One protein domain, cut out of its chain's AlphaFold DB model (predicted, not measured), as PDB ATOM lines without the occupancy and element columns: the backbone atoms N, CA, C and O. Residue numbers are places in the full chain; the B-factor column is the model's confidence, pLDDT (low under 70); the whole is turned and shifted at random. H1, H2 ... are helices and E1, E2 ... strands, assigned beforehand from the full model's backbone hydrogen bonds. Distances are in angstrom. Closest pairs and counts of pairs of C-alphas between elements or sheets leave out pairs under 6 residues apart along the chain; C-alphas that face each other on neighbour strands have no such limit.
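Overview. This is residues 21 to 145 of the 1072 residues of the protein "Por_Secre_tail domain-containing protein" of Flavobacteriales bacterium (UniProt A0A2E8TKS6). Mostly loops, the printed part winds in stacked turns as a short solenoid, E2, E3, E4, E6 and E8 in a row, H1 and H3 at opposite ends. Its 125 residues, 46 in named elements, include H1 E1 H2 E2 to E6 H3 E7 E8, a mixed class with parallel sheets. It is compact, radius of gyration of the C-alphas 14.4 A, spans 44 by 25 by 20 A.

Arrangement. The closest C-alphas of H1, residues 26 to 34, and E1, 46 to 48, are 29 and 47, 7.4 A apart. E4, 97 to 99, and E6, 117 to 119, are parallel, N 119 and O 98 2.9 A apart. H3, 123 to 131, only grazes their sheet. Every O i to N i+4 pair in H1 and H3 is within hydrogen-bond range.

Along the chain. C-alpha 26 is at (-15.137, 15.955, 28.649). H2 holds residues 49 to 52, E2 57 to 59, E3 79 to 81, E5 107 to 109, E7 135 to 137, E8 142 to 144.

Size, cuts and confidence. Links E2 to E3 and E3 to E4 are long; 34 residues are under pLDDT 70.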
ATOM      1  N   VAL A  21     -25.381  17.438  19.132       86.75
ATOM      2  CA  VAL A  21     -24.327  16.478  18.791       86.75
ATOM      3  C   VAL A  21     -23.784  15.888  20.085       86.75
ATOM      4  O   VAL A  21     -23.624  16.605  21.073       86.75
ATOM      5  N   TYR A  22     -23.551  14.578  20.085       90.06
ATOM      6  CA  TYR A  22     -23.014  13.855  21.232       90.06
ATOM      7  C   TYR A  22     -21.488  13.984  21.265       90.06
ATOM      8  O   TYR A  22     -20.836  13.754  20.249       90.06
ATOM      9  N   MET A  23     -20.927  14.357  22.415       88.44
ATOM     10  CA  MET A  23     -19.495  14.629  22.574       88.44
ATOM     11  C   MET A  23     -18.975  13.973  23.866       88.44
ATOM     12  O   MET A  23     -18.909  14.631  24.898       88.44
ATOM     13  N   PRO A  24     -18.642  12.666  23.844       84.25
ATOM     14  CA  PRO A  24     -18.365  11.859  25.043       84.25
ATOM     15  C   PRO A  24     -17.053  12.192  25.771       84.25
ATOM     16  O   PRO A  24     -16.802  11.678  26.861       84.25
ATOM     17  N   ASN A  25     -16.176  12.994  25.162       87.31
ATOM     18  CA  ASN A  25     -14.915  13.394  25.767       87.31
ATOM     19  C   ASN A  25     -15.064  14.761  26.456       87.31
ATOM     20  O   ASN A  25     -15.071  15.800  25.792       87.31
ATOM     21  N   ASP A  26     -15.091  14.754  27.796       87.06
ATOM     22  CA  ASP A  26     -15.137  15.955  28.649       87.06
ATOM     23  C   ASP A  26     -14.154  17.052  28.191       87.06
ATOM     24  O   ASP A  26     -14.464  18.239  28.272       87.06
ATOM     25  N   ILE A  27     -12.939  16.701  27.751       86.75
ATOM     26  CA  ILE A  27     -11.899  17.682  27.397       86.75
ATOM     27  C   ILE A  27     -12.220  18.348  26.055       86.75
ATOM     28  O   ILE A  27     -12.042  19.560  25.938       86.75
ATOM     29  N   PHE A  28     -12.731  17.596  25.077       88.44
ATOM     30  CA  PHE A  28     -13.215  18.139  23.806       88.44
ATOM     31  C   PHE A  28     -14.413  19.071  24.042       88.44
ATOM     32  O   PHE A  28     -14.351  20.249  23.677       88.44
ATOM     33  N   GLU A  29     -15.440  18.603  24.757       91.00
ATOM     34  CA  GLU A  29     -16.637  19.396  25.073       91.00
ATOM     35  C   GLU A  29     -16.286  20.697  25.807       91.00
ATOM     36  O   GLU A  29     -16.734  21.779  25.422       91.00
ATOM     37  N   ASN A  30     -15.404  20.638  26.811       88.69
ATOM     38  CA  ASN A  30     -14.978  21.826  27.556       88.69
ATOM     39  C   ASN A  30     -14.270  22.886  26.690       88.69
ATOM     40  O   ASN A  30     -14.279  24.062  27.062       88.69
ATOM     41  N   VAL A  31     -13.680  22.528  25.542       88.50
ATOM     42  CA  VAL A  31     -13.158  23.518  24.581       88.50
ATOM     43  C   VAL A  31     -14.287  24.152  23.776       88.50
ATOM     44  O   VAL A  31     -14.274  25.367  23.560       88.50
ATOM     45  N   VAL A  32     -15.269  23.364  23.347       88.88
ATOM     46  CA  VAL A  32     -16.408  23.841  22.547       88.88
ATOM     47  C   VAL A  32     -17.296  24.774  23.375       88.88
ATOM     48  O   VAL A  32     -17.578  25.902  22.960       88.88
ATOM     49  N   GLU A  33     -17.619  24.371  24.603       88.12
ATOM     50  CA  GLU A  33     -18.295  25.204  25.602       88.12
ATOM     51  C   GLU A  33     -17.442  26.410  26.019       88.12
ATOM     52  O   GLU A  33     -17.929  27.540  26.088       88.12
ATOM     53  N   GLY A  34     -16.136  26.210  26.226       85.00
ATOM     54  CA  GLY A  34     -15.195  27.268  26.604       85.00
ATOM     55  C   GLY A  34     -15.043  28.386  25.565       85.00
ATOM     56  O   GLY A  34     -14.759  29.527  25.935       85.00
ATOM     57  N   ASN A  35     -15.272  28.086  24.282       84.06
ATOM     58  CA  ASN A  35     -15.321  29.070  23.194       84.06
ATOM     59  C   ASN A  35     -16.732  29.637  22.936       84.06
ATOM     60  O   ASN A  35     -16.872  30.590  22.167       84.06
ATOM     61  N   GLY A  36     -17.767  29.106  23.595       85.06
ATOM     62  CA  GLY A  36     -19.160  29.521  23.409       85.06
ATOM     63  C   GLY A  36     -19.780  29.019  22.102       85.06
ATOM     64  O   GLY A  36     -20.553  29.749  21.483       85.06
ATOM     65  N   TRP A  37     -19.411  27.809  21.671       86.12
ATOM     66  CA  TRP A  37     -19.934  27.147  20.468       86.12
ATOM     67  C   TRP A  37     -20.937  26.019  20.761       86.12
ATOM     68  O   TRP A  37     -21.404  25.395  19.814       86.12
ATOM     69  N   GLY A  38     -21.262  25.751  22.030       83.69
ATOM     70  CA  GLY A  38     -22.212  24.711  22.440       83.69
ATOM     71  C   GLY A  38     -23.433  25.232  23.210       83.69
ATOM     72  O   GLY A  38     -23.877  26.361  22.984       83.69
ATOM     73  N   ASP A  39     -24.021  24.395  24.067       83.56
ATOM     74  CA  ASP A  39     -25.315  24.648  24.726       83.56
ATOM     75  C   ASP A  39     -25.213  25.473  26.032       83.56
ATOM     76  O   ASP A  39     -26.206  26.052  26.492       83.56
ATOM     77  N   GLY A  40     -24.003  25.599  26.586       82.75
ATOM     78  CA  GLY A  40     -23.681  26.296  27.830       82.75
ATOM     79  C   GLY A  40     -23.455  25.390  29.049       82.75
ATOM     80  O   GLY A  40     -23.290  25.928  30.152       82.75
ATOM     81  N   ILE A  41     -23.483  24.058  28.905       83.50
ATOM     82  CA  ILE A  41     -23.545  23.085  30.012       83.50
ATOM     83  C   ILE A  41     -22.430  22.023  29.915       83.50
ATOM     84  O   ILE A  41     -22.675  20.841  29.715       83.50
ATOM     85  N   SER A  42     -21.193  22.448  30.188       84.56
ATOM     86  CA  SER A  42     -20.033  21.566  30.427       84.56
ATOM     87  C   SER A  42     -20.351  20.366  31.346       84.56
ATOM     88  O   SER A  42     -20.873  20.536  32.456       84.56
ATOM     89  N   GLY A  43     -19.981  19.167  30.892       81.94
ATOM     90  CA  GLY A  43     -20.157  17.874  31.552       81.94
ATOM     91  C   GLY A  43     -21.484  17.170  31.244       81.94
ATOM     92  O   GLY A  43     -21.946  16.394  32.087       81.94
ATOM     93  N   ASN A  44     -22.139  17.455  30.109       88.81
ATOM     94  CA  ASN A  44     -23.416  16.832  29.715       88.81
ATOM     95  C   ASN A  44     -23.302  15.851  28.521       88.81
ATOM     96  O   ASN A  44     -24.225  15.057  28.318       88.81
ATOM     97  N   ASN A  45     -22.169  15.841  27.810       90.25
ATOM     98  CA  ASN A  45     -21.893  15.136  26.549       90.25
ATOM     99  C   ASN A  45     -22.758  15.602  25.357       90.25
ATOM    100  O   ASN A  45     -23.013  14.807  24.448       90.25
ATOM    101  N   LEU A  46     -23.269  16.841  25.351       88.81
ATOM    102  CA  LEU A  46     -24.264  17.346  24.393       88.81
ATOM    103  C   LEU A  46     -24.052  18.821  24.005       88.81
ATOM    104  O   LEU A  46     -24.305  19.743  24.777       88.81
ATOM    105  N   VAL A  47     -23.728  19.042  22.731       87.50
ATOM    106  CA  VAL A  47     -23.402  20.353  22.142       87.50
ATOM    107  C   VAL A  47     -24.464  20.772  21.113       87.50
ATOM    108  O   VAL A  47     -24.898  19.947  20.312       87.50
ATOM    109  N   ASP A  48     -24.874  22.047  21.064       86.44
ATOM    110  CA  ASP A  48     -25.796  22.554  20.025       86.44
ATOM    111  C   ASP A  48     -25.180  22.503  18.611       86.44
ATOM    112  O   ASP A  48     -24.238  23.234  18.286       86.44
ATOM    113  N   SER A  49     -25.758  21.683  17.727       84.50
ATOM    114  CA  SER A  49     -25.250  21.446  16.372       84.50
ATOM    115  C   SER A  49     -25.279  22.704  15.509       84.50
ATOM    116  O   SER A  49     -24.421  22.879  14.648       84.50
ATOM    117  N   ALA A  50     -26.253  23.596  15.724       82.81
ATOM    118  CA  ALA A  50     -26.377  24.829  14.952       82.81
ATOM    119  C   ALA A  50     -25.226  25.809  15.234       82.81
ATOM    120  O   ALA A  50     -24.860  26.596  14.356       82.81
ATOM    121  N   SER A  51     -24.644  25.741  16.432       82.94
ATOM    122  CA  SER A  51     -23.544  26.599  16.860       82.94
ATOM    123  C   SER A  51     -22.184  26.085  16.353       82.94
ATOM    124  O   SER A  51     -21.453  26.859  15.723       82.94
ATOM    125  N   ILE A  52     -21.882  24.781  16.474       84.69
ATOM    126  CA  ILE A  52     -20.636  24.193  15.924       84.69
ATOM    127  C   ILE A  52     -20.596  24.097  14.393       84.69
ATOM    128  O   ILE A  52     -19.524  24.254  13.808       84.69
ATOM    129  N   ALA A  53     -21.737  23.933  13.711       83.19
ATOM    130  CA  ALA A  53     -21.793  23.781  12.251       83.19
ATOM    131  C   ALA A  53     -21.204  24.968  11.457       83.19
ATOM    132  O   ALA A  53     -20.948  24.841  10.259       83.19
ATOM    133  N   THR A  54     -20.981  26.122  12.100       82.50
ATOM    134  CA  THR A  54     -20.404  27.334  11.487       82.50
ATOM    135  C   THR A  54     -18.900  27.522  11.734       82.50
ATOM    136  O   THR A  54     -18.296  28.439  11.170       82.50
ATOM    137  N   VAL A  55     -18.276  26.672  12.556       82.88
ATOM    138  CA  VAL A  55     -16.856  26.774  12.931       82.88
ATOM    139  C   VAL A  55     -15.971  26.257  11.791       82.88
ATOM    140  O   VAL A  55     -16.115  25.123  11.345       82.88
ATOM    141  N   THR A  56     -15.043  27.093  11.313       79.88
ATOM    142  CA  THR A  56     -14.169  26.784  10.158       79.88
ATOM    143  C   THR A  56     -12.737  26.403  10.526       79.88
ATOM    144  O   THR A  56     -12.004  25.873   9.687       79.88
ATOM    145  N   ASN A  57     -12.331  26.703  11.761       80.38
ATOM    146  CA  ASN A  57     -11.011  26.443  12.327       80.38
ATOM    147  C   ASN A  57     -11.200  25.954  13.766       80.38
ATOM    148  O   ASN A  57     -11.868  26.638  14.544       80.38
ATOM    149  N   LEU A  58     -10.601  24.819  14.114       82.75
ATOM    150  CA  LEU A  58     -10.635  24.239  15.458       82.75
ATOM    151  C   LEU A  58      -9.203  23.882  15.880       82.75
ATOM    152  O   LEU A  58      -8.483  23.222  15.136       82.75
ATOM    153  N   ASP A  59      -8.797  24.349  17.059       81.31
ATOM    154  CA  ASP A  59      -7.474  24.120  17.649       81.31
ATOM    155  C   ASP A  59      -7.656  23.350  18.961       81.31
ATOM    156  O   ASP A  59      -8.179  23.885  19.944       81.31
ATOM    157  N   LEU A  60      -7.264  22.077  18.941       78.94
ATOM    158  CA  LEU A  60      -7.178  21.175  20.092       78.94
ATOM    159  C   LEU A  60      -5.714  20.795  20.378       78.94
ATOM    160  O   LEU A  60      -5.443  19.800  21.058       78.94
ATOM    161  N   SER A  61      -4.754  21.566  19.857       74.25
ATOM    162  CA  SER A  61      -3.330  21.278  20.003       74.25
ATOM    163  C   SER A  61      -2.928  21.205  21.478       74.25
ATOM    164  O   SER A  61      -3.327  22.019  22.314       74.25
ATOM    165  N   ASN A  62      -2.051  20.256  21.810       69.31
ATOM    166  CA  ASN A  62      -1.540  20.025  23.168       69.31
ATOM    167  C   ASN A  62      -2.584  19.536  24.204       69.31
ATOM    168  O   ASN A  62      -2.259  19.493  25.396       69.31
ATOM    169  N   LEU A  63      -3.800  19.153  23.796       73.62
ATOM    170  CA  LEU A  63      -4.825  18.579  24.680       73.62
ATOM    171  C   LEU A  63      -4.848  17.049  24.588       73.62
ATOM    172  O   LEU A  63      -4.849  16.487  23.502       73.62
ATOM    173  N   LEU A  64      -4.898  16.357  25.730       71.94
ATOM    174  CA  LEU A  64      -4.994  14.893  25.763       71.94
ATOM    175  C   LEU A  64      -6.448  14.448  25.561       71.94
ATOM    176  O   LEU A  64      -7.144  14.156  26.530       71.94
ATOM    177  N   ILE A  65      -6.881  14.439  24.304       74.31
ATOM    178  CA  ILE A  65      -8.175  13.919  23.852       74.31
ATOM    179  C   ILE A  65      -7.917  12.567  23.180       74.31
ATOM    180  O   ILE A  65      -7.064  12.475  22.301       74.31
ATOM    181  N   ASP A  66      -8.608  11.527  23.639       68.38
ATOM    182  CA  ASP A  66      -8.503  10.139  23.168       68.38
ATOM    183  C   ASP A  66      -9.701   9.690  22.309       68.38
ATOM    184  O   ASP A  66      -9.629   8.655  21.644       68.38
ATOM    185  N   ASP A  67     -10.766  10.496  22.280       73.69
ATOM    186  CA  ASP A  67     -11.977  10.311  21.482       73.69
ATOM    187  C   ASP A  67     -12.442  11.670  20.917       73.69
ATOM    188  O   ASP A  67     -12.697  12.610  21.673       73.69
ATOM    189  N   TYR A  68     -12.532  11.771  19.586       79.38
ATOM    190  CA  TYR A  68     -12.999  12.959  18.854       79.38
ATOM    191  C   TYR A  68     -14.447  12.826  18.337       79.38
ATOM    192  O   TYR A  68     -14.866  13.603  17.477       79.38
ATOM    193  N   THR A  69     -15.231  11.868  18.844       80.25
ATOM    194  CA  THR A  69     -16.675  11.757  18.561       80.25
ATOM    195  C   THR A  69     -17.378  13.096  18.821       80.25
ATOM    196  O   THR A  69     -17.169  13.730  19.858       80.25
ATOM    197  N   GLY A  70     -18.180  13.552  17.856       77.81
ATOM    198  CA  GLY A  70     -18.789  14.883  17.822       77.81
ATOM    199  C   GLY A  70     -18.102  15.852  16.850       77.81
ATOM    200  O   GLY A  70     -18.665  16.903  16.523       77.81
ATOM    201  N   LEU A  71     -16.908  15.523  16.338       82.62
ATOM    202  CA  LEU A  71     -16.196  16.319  15.327       82.62
ATOM    203  C   LEU A  71     -16.956  16.375  13.991       82.62
ATOM    204  O   LEU A  71     -16.862  17.370  13.270       82.62
ATOM    205  N   GLU A  72     -17.756  15.359  13.671       78.25
ATOM    206  CA  GLU A  72     -18.624  15.300  12.488       78.25
ATOM    207  C   GLU A  72     -19.738  16.364  12.490       78.25
ATOM    208  O   GLU A  72     -20.224  16.758  11.429       78.25
ATOM    209  N   GLY A  73     -20.086  16.916  13.660       78.31
ATOM    210  CA  GLY A  73     -21.006  18.051  13.785       78.31
ATOM    211  C   GLY A  73     -20.470  19.370  13.211       78.31
ATOM    212  O   GLY A  73     -21.239  20.297  12.944       78.31
ATOM    213  N   PHE A  74     -19.158  19.476  12.986       84.19
ATOM    214  CA  PHE A  74     -18.501  20.688  12.500       84.19
ATOM    215  C   PHE A  74     -18.516  20.751  10.960       84.19
ATOM    216  O   PHE A  74     -17.479  20.685  10.300       84.19
ATOM    217  N   THR A  75     -19.703  20.902  10.365       80.12
ATOM    218  CA  THR A  75     -19.934  20.814   8.902       80.12
ATOM    219  C   THR A  75     -19.329  21.946   8.052       80.12
ATOM    220  O   THR A  75     -19.578  22.005   6.850       80.12
ATOM    221  N   SER A  76     -18.592  22.883   8.656       77.00
ATOM    222  CA  SER A  76     -17.842  23.943   7.955       77.00
ATOM    223  C   SER A  76     -16.334  23.896   8.239       77.00
ATOM    224  O   SER A  76     -15.611  24.811   7.834       77.00
ATOM    225  N   LEU A  77     -15.845  22.879   8.960       77.06
ATOM    226  CA  LEU A  77     -14.477  22.820   9.474       77.06
ATOM    227  C   LEU A  77     -13.466  22.511   8.373       77.06
ATOM    228  O   LEU A  77     -13.331  21.373   7.947       77.06
ATOM    229  N   THR A  78     -12.721  23.529   7.951       73.75
ATOM    230  CA  THR A  78     -11.705  23.406   6.893       73.75
ATOM    231  C   THR A  78     -10.298  23.098   7.409       73.75
ATOM    232  O   THR A  78      -9.482  22.562   6.666       73.75
ATOM    233  N   ASN A  79      -9.994  23.446   8.662       69.88
ATOM    234  CA  ASN A  79      -8.646  23.398   9.232       69.88
ATOM    235  C   ASN A  79      -8.708  22.954  10.701       69.88
ATOM    236  O   ASN A  79      -9.400  23.596  11.497       69.88
ATOM    237  N   PHE A  80      -8.001  21.880  11.051       77.19
ATOM    238  CA  PHE A  80      -8.085  21.243  12.369       77.19
ATOM    239  C   PHE A  80      -6.694  20.919  12.931       77.19
ATOM    240  O   PHE A  80      -6.005  20.045  12.409       77.19
ATOM    241  N   ASP A  81      -6.281  21.612  13.998       74.19
ATOM    242  CA  ASP A  81      -5.010  21.345  14.685       74.19
ATOM    243  C   ASP A  81      -5.229  20.400  15.873       74.19
ATOM    244  O   ASP A  81      -5.934  20.718  16.833       74.19
ATOM    245  N   CYS A  82      -4.600  19.230  15.795       71.00
ATOM    246  CA  CYS A  82      -4.579  18.186  16.822       71.00
ATOM    247  C   CYS A  82      -3.133  17.798  17.191       71.00
ATOM    248  O   CYS A  82      -2.847  16.674  17.610       71.00
ATOM    249  N   SER A  83      -2.179  18.714  17.001       66.25
ATOM    250  CA  SER A  83      -0.762  18.432  17.210       66.25
ATOM    251  C   SER A  83      -0.424  18.124  18.680       66.25
ATOM    252  O   SER A  83      -0.957  18.715  19.621       66.25
ATOM    253  N   ASN A  84       0.524  17.198  18.871       59.69
ATOM    254  CA  ASN A  84       1.031  16.679  20.156       59.69
ATOM    255  C   ASN A  84       0.109  15.705  20.934       59.69
ATOM    256  O   ASN A  84       0.302  15.541  22.140       59.69
ATOM    257  N   VAL A  85      -0.835  15.023  20.269       58.09
ATOM    258  CA  VAL A  85      -1.787  14.062  20.882       58.09
ATOM    259  C   VAL A  85      -1.511  12.607  20.442       58.09
ATOM    260  O   VAL A  85      -0.730  12.377  19.517       58.09
ATOM    261  N   ALA A  86      -2.078  11.609  21.137       51.66
ATOM    262  CA  ALA A  86      -1.763  10.184  20.971       51.66
ATOM    263  C   ALA A  86      -3.004   9.267  20.827       51.66
ATOM    264  O   ALA A  86      -3.438   8.701  21.827       51.66
ATOM    265  N   ASN A  87      -3.458   9.039  19.576       55.88
ATOM    266  CA  ASN A  87      -4.639   8.241  19.153       55.88
ATOM    267  C   ASN A  87      -6.012   8.798  19.618       55.88
ATOM    268  O   ASN A  87      -6.059   9.467  20.638       55.88
ATOM    269  N   GLN A  88      -7.156   8.557  18.949       62.97
ATOM    270  CA  GLN A  88      -7.455   7.887  17.657       62.97
ATOM    271  C   GLN A  88      -8.312   8.790  16.735       62.97
ATOM    272  O   GLN A  88      -9.050   9.619  17.240       62.97
ATOM    273  N   GLY A  89      -8.306   8.520  15.418       62.94
ATOM    274  CA  GLY A  89      -9.435   8.755  14.488       62.94
ATOM    275  C   GLY A  89      -9.870  10.199  14.179       62.94
ATOM    276  O   GLY A  89     -10.465  10.876  15.012       62.94
ATOM    277  N   ILE A  90      -9.682  10.641  12.928       68.56
ATOM    278  CA  ILE A  90     -10.165  11.938  12.417       68.56
ATOM    279  C   ILE A  90     -11.010  11.711  11.155       68.56
ATOM    280  O   ILE A  90     -10.464  11.516  10.071       68.56
ATOM    281  N   ALA A  91     -12.339  11.771  11.284       61.69
ATOM    282  CA  ALA A  91     -13.283  11.567  10.180       61.69
ATOM    283  C   ALA A  91     -14.312  12.714  10.093       61.69
ATOM    284  O   ALA A  91     -15.424  12.619  10.610       61.69
ATOM    285  N   ASN A  92     -13.948  13.819   9.435       67.69
ATOM    286  CA  ASN A  92     -14.870  14.900   9.075       67.69
ATOM    287  C   ASN A  92     -14.623  15.321   7.617       67.69
ATOM    288  O   ASN A  92     -13.616  15.940   7.273       67.69
ATOM    289  N   THR A  93     -15.619  15.055   6.772       67.62
ATOM    290  CA  THR A  93     -15.583  15.238   5.313       67.62
ATOM    291  C   THR A  93     -15.313  16.669   4.829       67.62
ATOM    292  O   THR A  93     -15.052  16.860   3.641       67.62
ATOM    293  N   SER A  94     -15.360  17.668   5.717       66.00
ATOM    294  CA  SER A  94     -15.111  19.086   5.416       66.00
ATOM    295  C   SER A  94     -13.638  19.500   5.543       66.00
ATOM    296  O   SER A  94     -13.256  20.543   5.003       66.00
ATOM    297  N   ILE A  95     -12.814  18.711   6.248       71.31
ATOM    298  CA  ILE A  95     -11.421  19.064   6.548       71.31
ATOM    299  C   ILE A  95     -10.592  19.064   5.260       71.31
ATOM    300  O   ILE A  95     -10.624  18.108   4.487       71.31
ATOM    301  N   SER A  96      -9.817  20.132   5.046       64.25
ATOM    302  CA  SER A  96      -8.925  20.275   3.890       64.25
ATOM    303  C   SER A  96      -7.440  20.378   4.252       64.25
ATOM    304  O   SER A  96      -6.590  20.030   3.428       64.25
ATOM    305  N   LEU A  97      -7.126  20.792   5.488       61.38
ATOM    306  CA  LEU A  97      -5.770  20.925   6.032       61.38
ATOM    307  C   LEU A  97      -5.670  20.340   7.453       61.38
ATOM    308  O   LEU A  97      -6.513  20.631   8.307       61.38
ATOM    309  N   LEU A  98      -4.603  19.572   7.709       68.12
ATOM    310  CA  LEU A  98      -4.269  18.991   9.020       68.12
ATOM    311  C   LEU A  98      -2.793  19.246   9.393       68.12
ATOM    312  O   LEU A  98      -1.917  18.543   8.883       68.12
ATOM    313  N   PRO A  99      -2.472  20.211  10.275       64.94
ATOM    314  CA  PRO A  99      -1.141  20.321  10.872       64.94
ATOM    315  C   PRO A  99      -0.896  19.247  11.948       64.94
ATOM    316  O   PRO A  99      -1.708  19.065  12.856       64.94
ATOM    317  N   PHE A 100       0.236  18.534  11.867       65.62
ATOM    318  CA  PHE A 100       0.516  17.379  12.725       65.62
ATOM    319  C   PHE A 100       1.987  17.242  13.181       65.62
ATOM    320  O   PHE A 100       2.934  17.575  12.465       65.62
ATOM    321  N   SER A 101       2.217  16.703  14.390       56.62
ATOM    322  CA  SER A 101       3.561  16.525  14.971       56.62
ATOM    323  C   SER A 101       3.956  15.049  15.146       56.62
ATOM    324  O   SER A 101       3.220  14.211  15.659       56.62
ATOM    325  N   SER A 102       5.153  14.691  14.675       52.88
ATOM    326  CA  SER A 102       5.489  13.317  14.270       52.88
ATOM    327  C   SER A 102       5.927  12.372  15.411       52.88
ATOM    328  O   SER A 102       7.054  11.871  15.394       52.88
ATOM    329  N   GLN A 103       5.071  12.125  16.411       58.50
ATOM    330  CA  GLN A 103       5.339  11.152  17.496       58.50
ATOM    331  C   GLN A 103       4.259  10.065  17.684       58.50
ATOM    332  O   GLN A 103       4.307   9.318  18.660       58.50
ATOM    333  N   LEU A 104       3.325   9.923  16.736       61.62
ATOM    334  CA  LEU A 104       2.305   8.868  16.756       61.62
ATOM    335  C   LEU A 104       2.839   7.471  16.402       61.62
ATOM    336  O   LEU A 104       3.609   7.304  15.456       61.62
ATOM    337  N   LEU A 105       2.335   6.462  17.122       62.78
ATOM    338  CA  LEU A 105       2.500   5.037  16.795       62.78
ATOM    339  C   LEU A 105       1.516   4.567  15.711       62.78
ATOM    340  O   LEU A 105       1.884   3.738  14.887       62.78
ATOM    341  N   THR A 106       0.300   5.113  15.701       65.69
ATOM    342  CA  THR A 106      -0.763   4.866  14.713       65.69
ATOM    343  C   THR A 106      -1.508   6.170  14.430       65.69
ATOM    344  O   THR A 106      -1.456   7.068  15.261       65.69
ATOM    345  N   PHE A 107      -2.166   6.303  13.279       70.75
ATOM    346  CA  PHE A 107      -2.902   7.513  12.873       70.75
ATOM    347  C   PHE A 107      -3.986   7.129  11.864       70.75
ATOM    348  O   PHE A 107      -3.715   6.302  10.999       70.75
ATOM    349  N   ASP A 108      -5.172   7.730  11.929       72.88
ATOM    350  CA  ASP A 108      -6.202   7.536  10.903       72.88
ATOM    351  C   ASP A 108      -6.870   8.868  10.558       72.88
ATOM    352  O   ASP A 108      -7.428   9.535  11.433       72.88
ATOM    353  N   ALA A 109      -6.770   9.240   9.284       71.62
ATOM    354  CA  ALA A 109      -7.473  10.355   8.666       71.62
ATOM    355  C   ALA A 109      -8.061   9.939   7.303       71.62
ATOM    356  O   ALA A 109      -7.980  10.685   6.325       71.62
ATOM    357  N   SER A 110      -8.621   8.730   7.224       73.81
ATOM    358  CA  SER A 110      -9.479   8.299   6.111       73.81
ATOM    359  C   SER A 110     -10.912   8.843   6.242       73.81
ATOM    360  O   SER A 110     -11.352   9.221   7.329       73.81
ATOM    361  N   GLY A 111     -11.651   8.918   5.130       68.38
ATOM    362  CA  GLY A 111     -13.020   9.454   5.100       68.38
ATOM    363  C   GLY A 111     -13.113  10.984   4.995       68.38
ATOM    364  O   GLY A 111     -14.187  11.553   5.200       68.38
ATOM    365  N   ASN A 112     -12.020  11.662   4.640       67.62
ATOM    366  CA  ASN A 112     -11.910  13.114   4.497       67.62
ATOM    367  C   ASN A 112     -11.680  13.495   3.010       67.62
ATOM    368  O   ASN A 112     -10.594  13.941   2.648       67.62
ATOM    369  N   PRO A 113     -12.676  13.372   2.104       68.00
ATOM    370  CA  PRO A 113     -12.492  13.531   0.651       68.00
ATOM    371  C   PRO A 113     -12.057  14.930   0.164       68.00
ATOM    372  O   PRO A 113     -11.826  15.108  -1.031       68.00
ATOM    373  N   LEU A 114     -11.955  15.926   1.053       67.12
ATOM    374  CA  LEU A 114     -11.416  17.262   0.762       67.12
ATOM    375  C   LEU A 114      -9.983  17.477   1.295       67.12
ATOM    376  O   LEU A 114      -9.384  18.519   1.014       67.12
ATOM    377  N   LEU A 115      -9.420  16.510   2.025       69.12
ATOM    378  CA  LEU A 115      -8.092  16.564   2.634       69.12
ATOM    379  C   LEU A 115      -7.002  16.299   1.589       69.12
ATOM    380  O   LEU A 115      -6.813  15.172   1.140       69.12
ATOM    381  N   PHE A 116      -6.245  17.337   1.230       69.19
ATOM    382  CA  PHE A 116      -5.166  17.232   0.238       69.19
ATOM    383  C   PHE A 116      -3.758  17.366   0.843       69.19
ATOM    384  O   PHE A 116      -2.798  16.834   0.278       69.19
ATOM    385  N   CYS A 117      -3.614  18.042   1.992       73.12
ATOM    386  CA  CYS A 117      -2.322  18.286   2.642       73.12
ATOM    387  C   CYS A 117      -2.375  18.022   4.154       73.12
ATOM    388  O   CYS A 117      -3.156  18.637   4.884       73.12
ATOM    389  N   ILE A 118      -1.495  17.132   4.613       75.56
ATOM    390  CA  ILE A 118      -1.223  16.842   6.023       75.56
ATOM    391  C   ILE A 118       0.206  17.315   6.309       75.56
ATOM    392  O   ILE A 118       1.159  16.826   5.693       75.56
ATOM    393  N   GLU A 119       0.379  18.276   7.213       74.75
ATOM    394  CA  GLU A 119       1.703  18.798   7.562       74.75
ATOM    395  C   GLU A 119       2.351  17.901   8.620       74.75
ATOM    396  O   GLU A 119       1.763  17.645   9.664       74.75
ATOM    397  N   VAL A 120       3.562  17.411   8.359       72.25
ATOM    398  CA  VAL A 120       4.315  16.514   9.243       72.25
ATOM    399  C   VAL A 120       5.789  16.904   9.279       72.25
ATOM    400  O   VAL A 120       6.395  17.234   8.261       72.25
ATOM    401  N   ALA A 121       6.418  16.794  10.450       69.06
ATOM    402  CA  ALA A 121       7.836  17.135  10.606       69.06
ATOM    403  C   ALA A 121       8.811  16.189   9.860       69.06
ATOM    404  O   ALA A 121       9.970  16.553   9.660       69.06
ATOM    405  N   ASP A 122       8.359  15.001   9.438       74.69
ATOM    406  CA  ASP A 122       9.105  14.076   8.572       74.69
ATOM    407  C   ASP A 122       8.139  13.316   7.642       74.69
ATOM    408  O   ASP A 122       7.403  12.418   8.064       74.69
ATOM    409  N   THR A 123       8.144  13.673   6.355       78.06
ATOM    410  CA  THR A 123       7.288  13.045   5.337       78.06
ATOM    411  C   THR A 123       7.761  11.648   4.940       78.06
ATOM    412  O   THR A 123       6.948  10.843   4.487       78.06
ATOM    413  N   ALA A 124       9.041  11.308   5.119       74.25
ATOM    414  CA  ALA A 124       9.548   9.970   4.822       74.25
ATOM    415  C   ALA A 124       9.108   8.972   5.900       74.25
ATOM    416  O   ALA A 124       8.674   7.868   5.568       74.25
ATOM    417  N   GLN A 125       9.142   9.374   7.174       76.25
ATOM    418  CA  GLN A 125       8.620   8.565   8.276       76.25
ATOM    419  C   GLN A 125       7.095   8.395   8.181       76.25
ATOM    420  O   GLN A 125       6.605   7.287   8.380       76.25
ATOM    421  N   ALA A 126       6.353   9.448   7.817       72.81
ATOM    422  CA  ALA A 126       4.904   9.365   7.607       72.81
ATOM    423  C   ALA A 126       4.532   8.365   6.492       72.81
ATOM    424  O   ALA A 126       3.756   7.437   6.721       72.81
ATOM    425  N   ASN A 127       5.163   8.474   5.315       79.94
ATOM    426  CA  ASN A 127       4.960   7.520   4.217       79.94
ATOM    427  C   ASN A 127       5.375   6.084   4.598       79.94
ATOM    428  O   ASN A 127       4.702   5.130   4.212       79.94
ATOM    429  N   ALA A 128       6.446   5.909   5.380       77.38
ATOM    430  CA  ALA A 128       6.857   4.594   5.874       77.38
ATOM    431  C   ALA A 128       5.838   3.984   6.854       77.38
ATOM    432  O   ALA A 128       5.639   2.768   6.842       77.38
ATOM    433  N   ASN A 129       5.169   4.806   7.668       75.38
ATOM    434  CA  ASN A 129       4.114   4.354   8.576       75.38
ATOM    435  C   ASN A 129       2.857   3.911   7.808       75.38
ATOM    436  O   ASN A 129       2.297   2.864   8.139       75.38
ATOM    437  N   VAL A 130       2.467   4.633   6.747       77.81
ATOM    438  CA  VAL A 130       1.366   4.224   5.848       77.81
ATOM    439  C   VAL A 130       1.709   2.925   5.121       77.81
ATOM    440  O   VAL A 130       0.957   1.957   5.190       77.81
ATOM    441  N   ALA A 131       2.898   2.833   4.518       78.81
ATOM    442  CA  ALA A 131       3.364   1.616   3.843       78.81
ATOM    443  C   ALA A 131       3.538   0.398   4.781       78.81
ATOM    444  O   ALA A 131       3.678  -0.728   4.305       78.81
ATOM    445  N   SER A 132       3.534   0.616   6.100       77.12
ATOM    446  CA  SER A 132       3.583  -0.431   7.130       77.12
ATOM    447  C   SER A 132       2.212  -0.761   7.740       77.12
ATOM    448  O   SER A 132       2.147  -1.614   8.622       77.12
ATOM    449  N   GLY A 133       1.132  -0.095   7.312       75.00
ATOM    450  CA  GLY A 133      -0.217  -0.283   7.861       75.00
ATOM    451  C   GLY A 133      -0.419   0.276   9.275       75.00
ATOM    452  O   GLY A 133      -1.339  -0.148   9.966       75.00
ATOM    453  N   PHE A 134       0.442   1.194   9.732       71.44
ATOM    454  CA  PHE A 134       0.261   1.886  11.014       71.44
ATOM    455  C   PHE A 134      -0.533   3.188  10.873       71.44
ATOM    456  O   PHE A 134      -1.162   3.626  11.834       71.44
ATOM    457  N   TRP A 135      -0.448   3.844   9.714       78.94
ATOM    458  CA  TRP A 135      -1.141   5.100   9.424       78.94
ATOM    459  C   TRP A 135      -2.097   4.905   8.235       78.94
ATOM    460  O   TRP A 135      -1.696   4.314   7.232       78.94
ATOM    461  N   THR A 136      -3.314   5.438   8.317       79.44
ATOM    462  CA  THR A 136      -4.339   5.382   7.259       79.44
ATOM    463  C   THR A 136      -4.706   6.800   6.814       79.44
ATOM    464  O   THR A 136      -4.897   7.681   7.652       79.44
ATOM    465  N   ILE A 137      -4.795   7.028   5.503       79.12
ATOM    466  CA  ILE A 137      -5.220   8.290   4.876       79.12
ATOM    467  C   ILE A 137      -5.969   7.988   3.573       79.12
ATOM    468  O   ILE A 137      -5.759   6.928   2.976       79.12
ATOM    469  N   ASP A 138      -6.794   8.920   3.095       75.88
ATOM    470  CA  ASP A 138      -7.418   8.805   1.774       75.88
ATOM    471  C   ASP A 138      -6.388   8.869   0.634       75.88
ATOM    472  O   ASP A 138      -5.376   9.566   0.711       75.88
ATOM    473  N   SER A 139      -6.678   8.193  -0.481       75.00
ATOM    474  CA  SER A 139      -5.769   8.043  -1.635       75.00
ATOM    475  C   SER A 139      -5.396   9.343  -2.365       75.00
ATOM    476  O   SER A 139      -4.495   9.332  -3.205       75.00
ATOM    477  N   HIS A 140      -6.071  10.450  -2.050       69.69
ATOM    478  CA  HIS A 140      -5.824  11.785  -2.600       69.69
ATOM    479  C   HIS A 140      -5.095  12.723  -1.615       69.69
ATOM    480  O   HIS A 140      -4.658  13.803  -2.015       69.69
ATOM    481  N   ALA A 141      -4.939  12.320  -0.348       70.81
ATOM    482  CA  ALA A 141      -4.224  13.086   0.667       70.81
ATOM    483  C   ALA A 141      -2.702  12.913   0.528       70.81
ATOM    484  O   ALA A 141      -2.204  11.874   0.089       70.81
ATOM    485  N   SER A 142      -1.931  13.932   0.920       76.06
ATOM    486  CA  SER A 142      -0.468  13.911   0.809       76.06
ATOM    487  C   SER A 142       0.233  14.543   2.013       76.06
ATOM    488  O   SER A 142      -0.267  15.491   2.618       76.06
ATOM    489  N   PHE A 143       1.414  14.023   2.361       78.69
ATOM    490  CA  PHE A 143       2.242  14.552   3.448       78.69
ATOM    491  C   PHE A 143       3.198  15.646   2.948       78.69
ATOM    492  O   PHE A 143       4.012  15.395   2.055       78.69
ATOM    493  N   SER A 144       3.177  16.820   3.583       76.56
ATOM    494  CA  SER A 144       4.142  17.913   3.375       76.56
ATOM    495  C   SER A 144       4.889  18.247   4.670       76.56
ATOM    496  O   SER A 144       4.414  17.930   5.752       76.56
ATOM    497  N   THR A 145       6.040  18.922   4.587       70.31
ATOM    498  CA  THR A 145       6.686  19.564   5.756       70.31
ATOM    499  C   THR A 145       6.276  21.031   5.939       70.31
ATOM    500  O   THR A 145       6.827  21.712   6.798       70.31
TER     501      THR A 145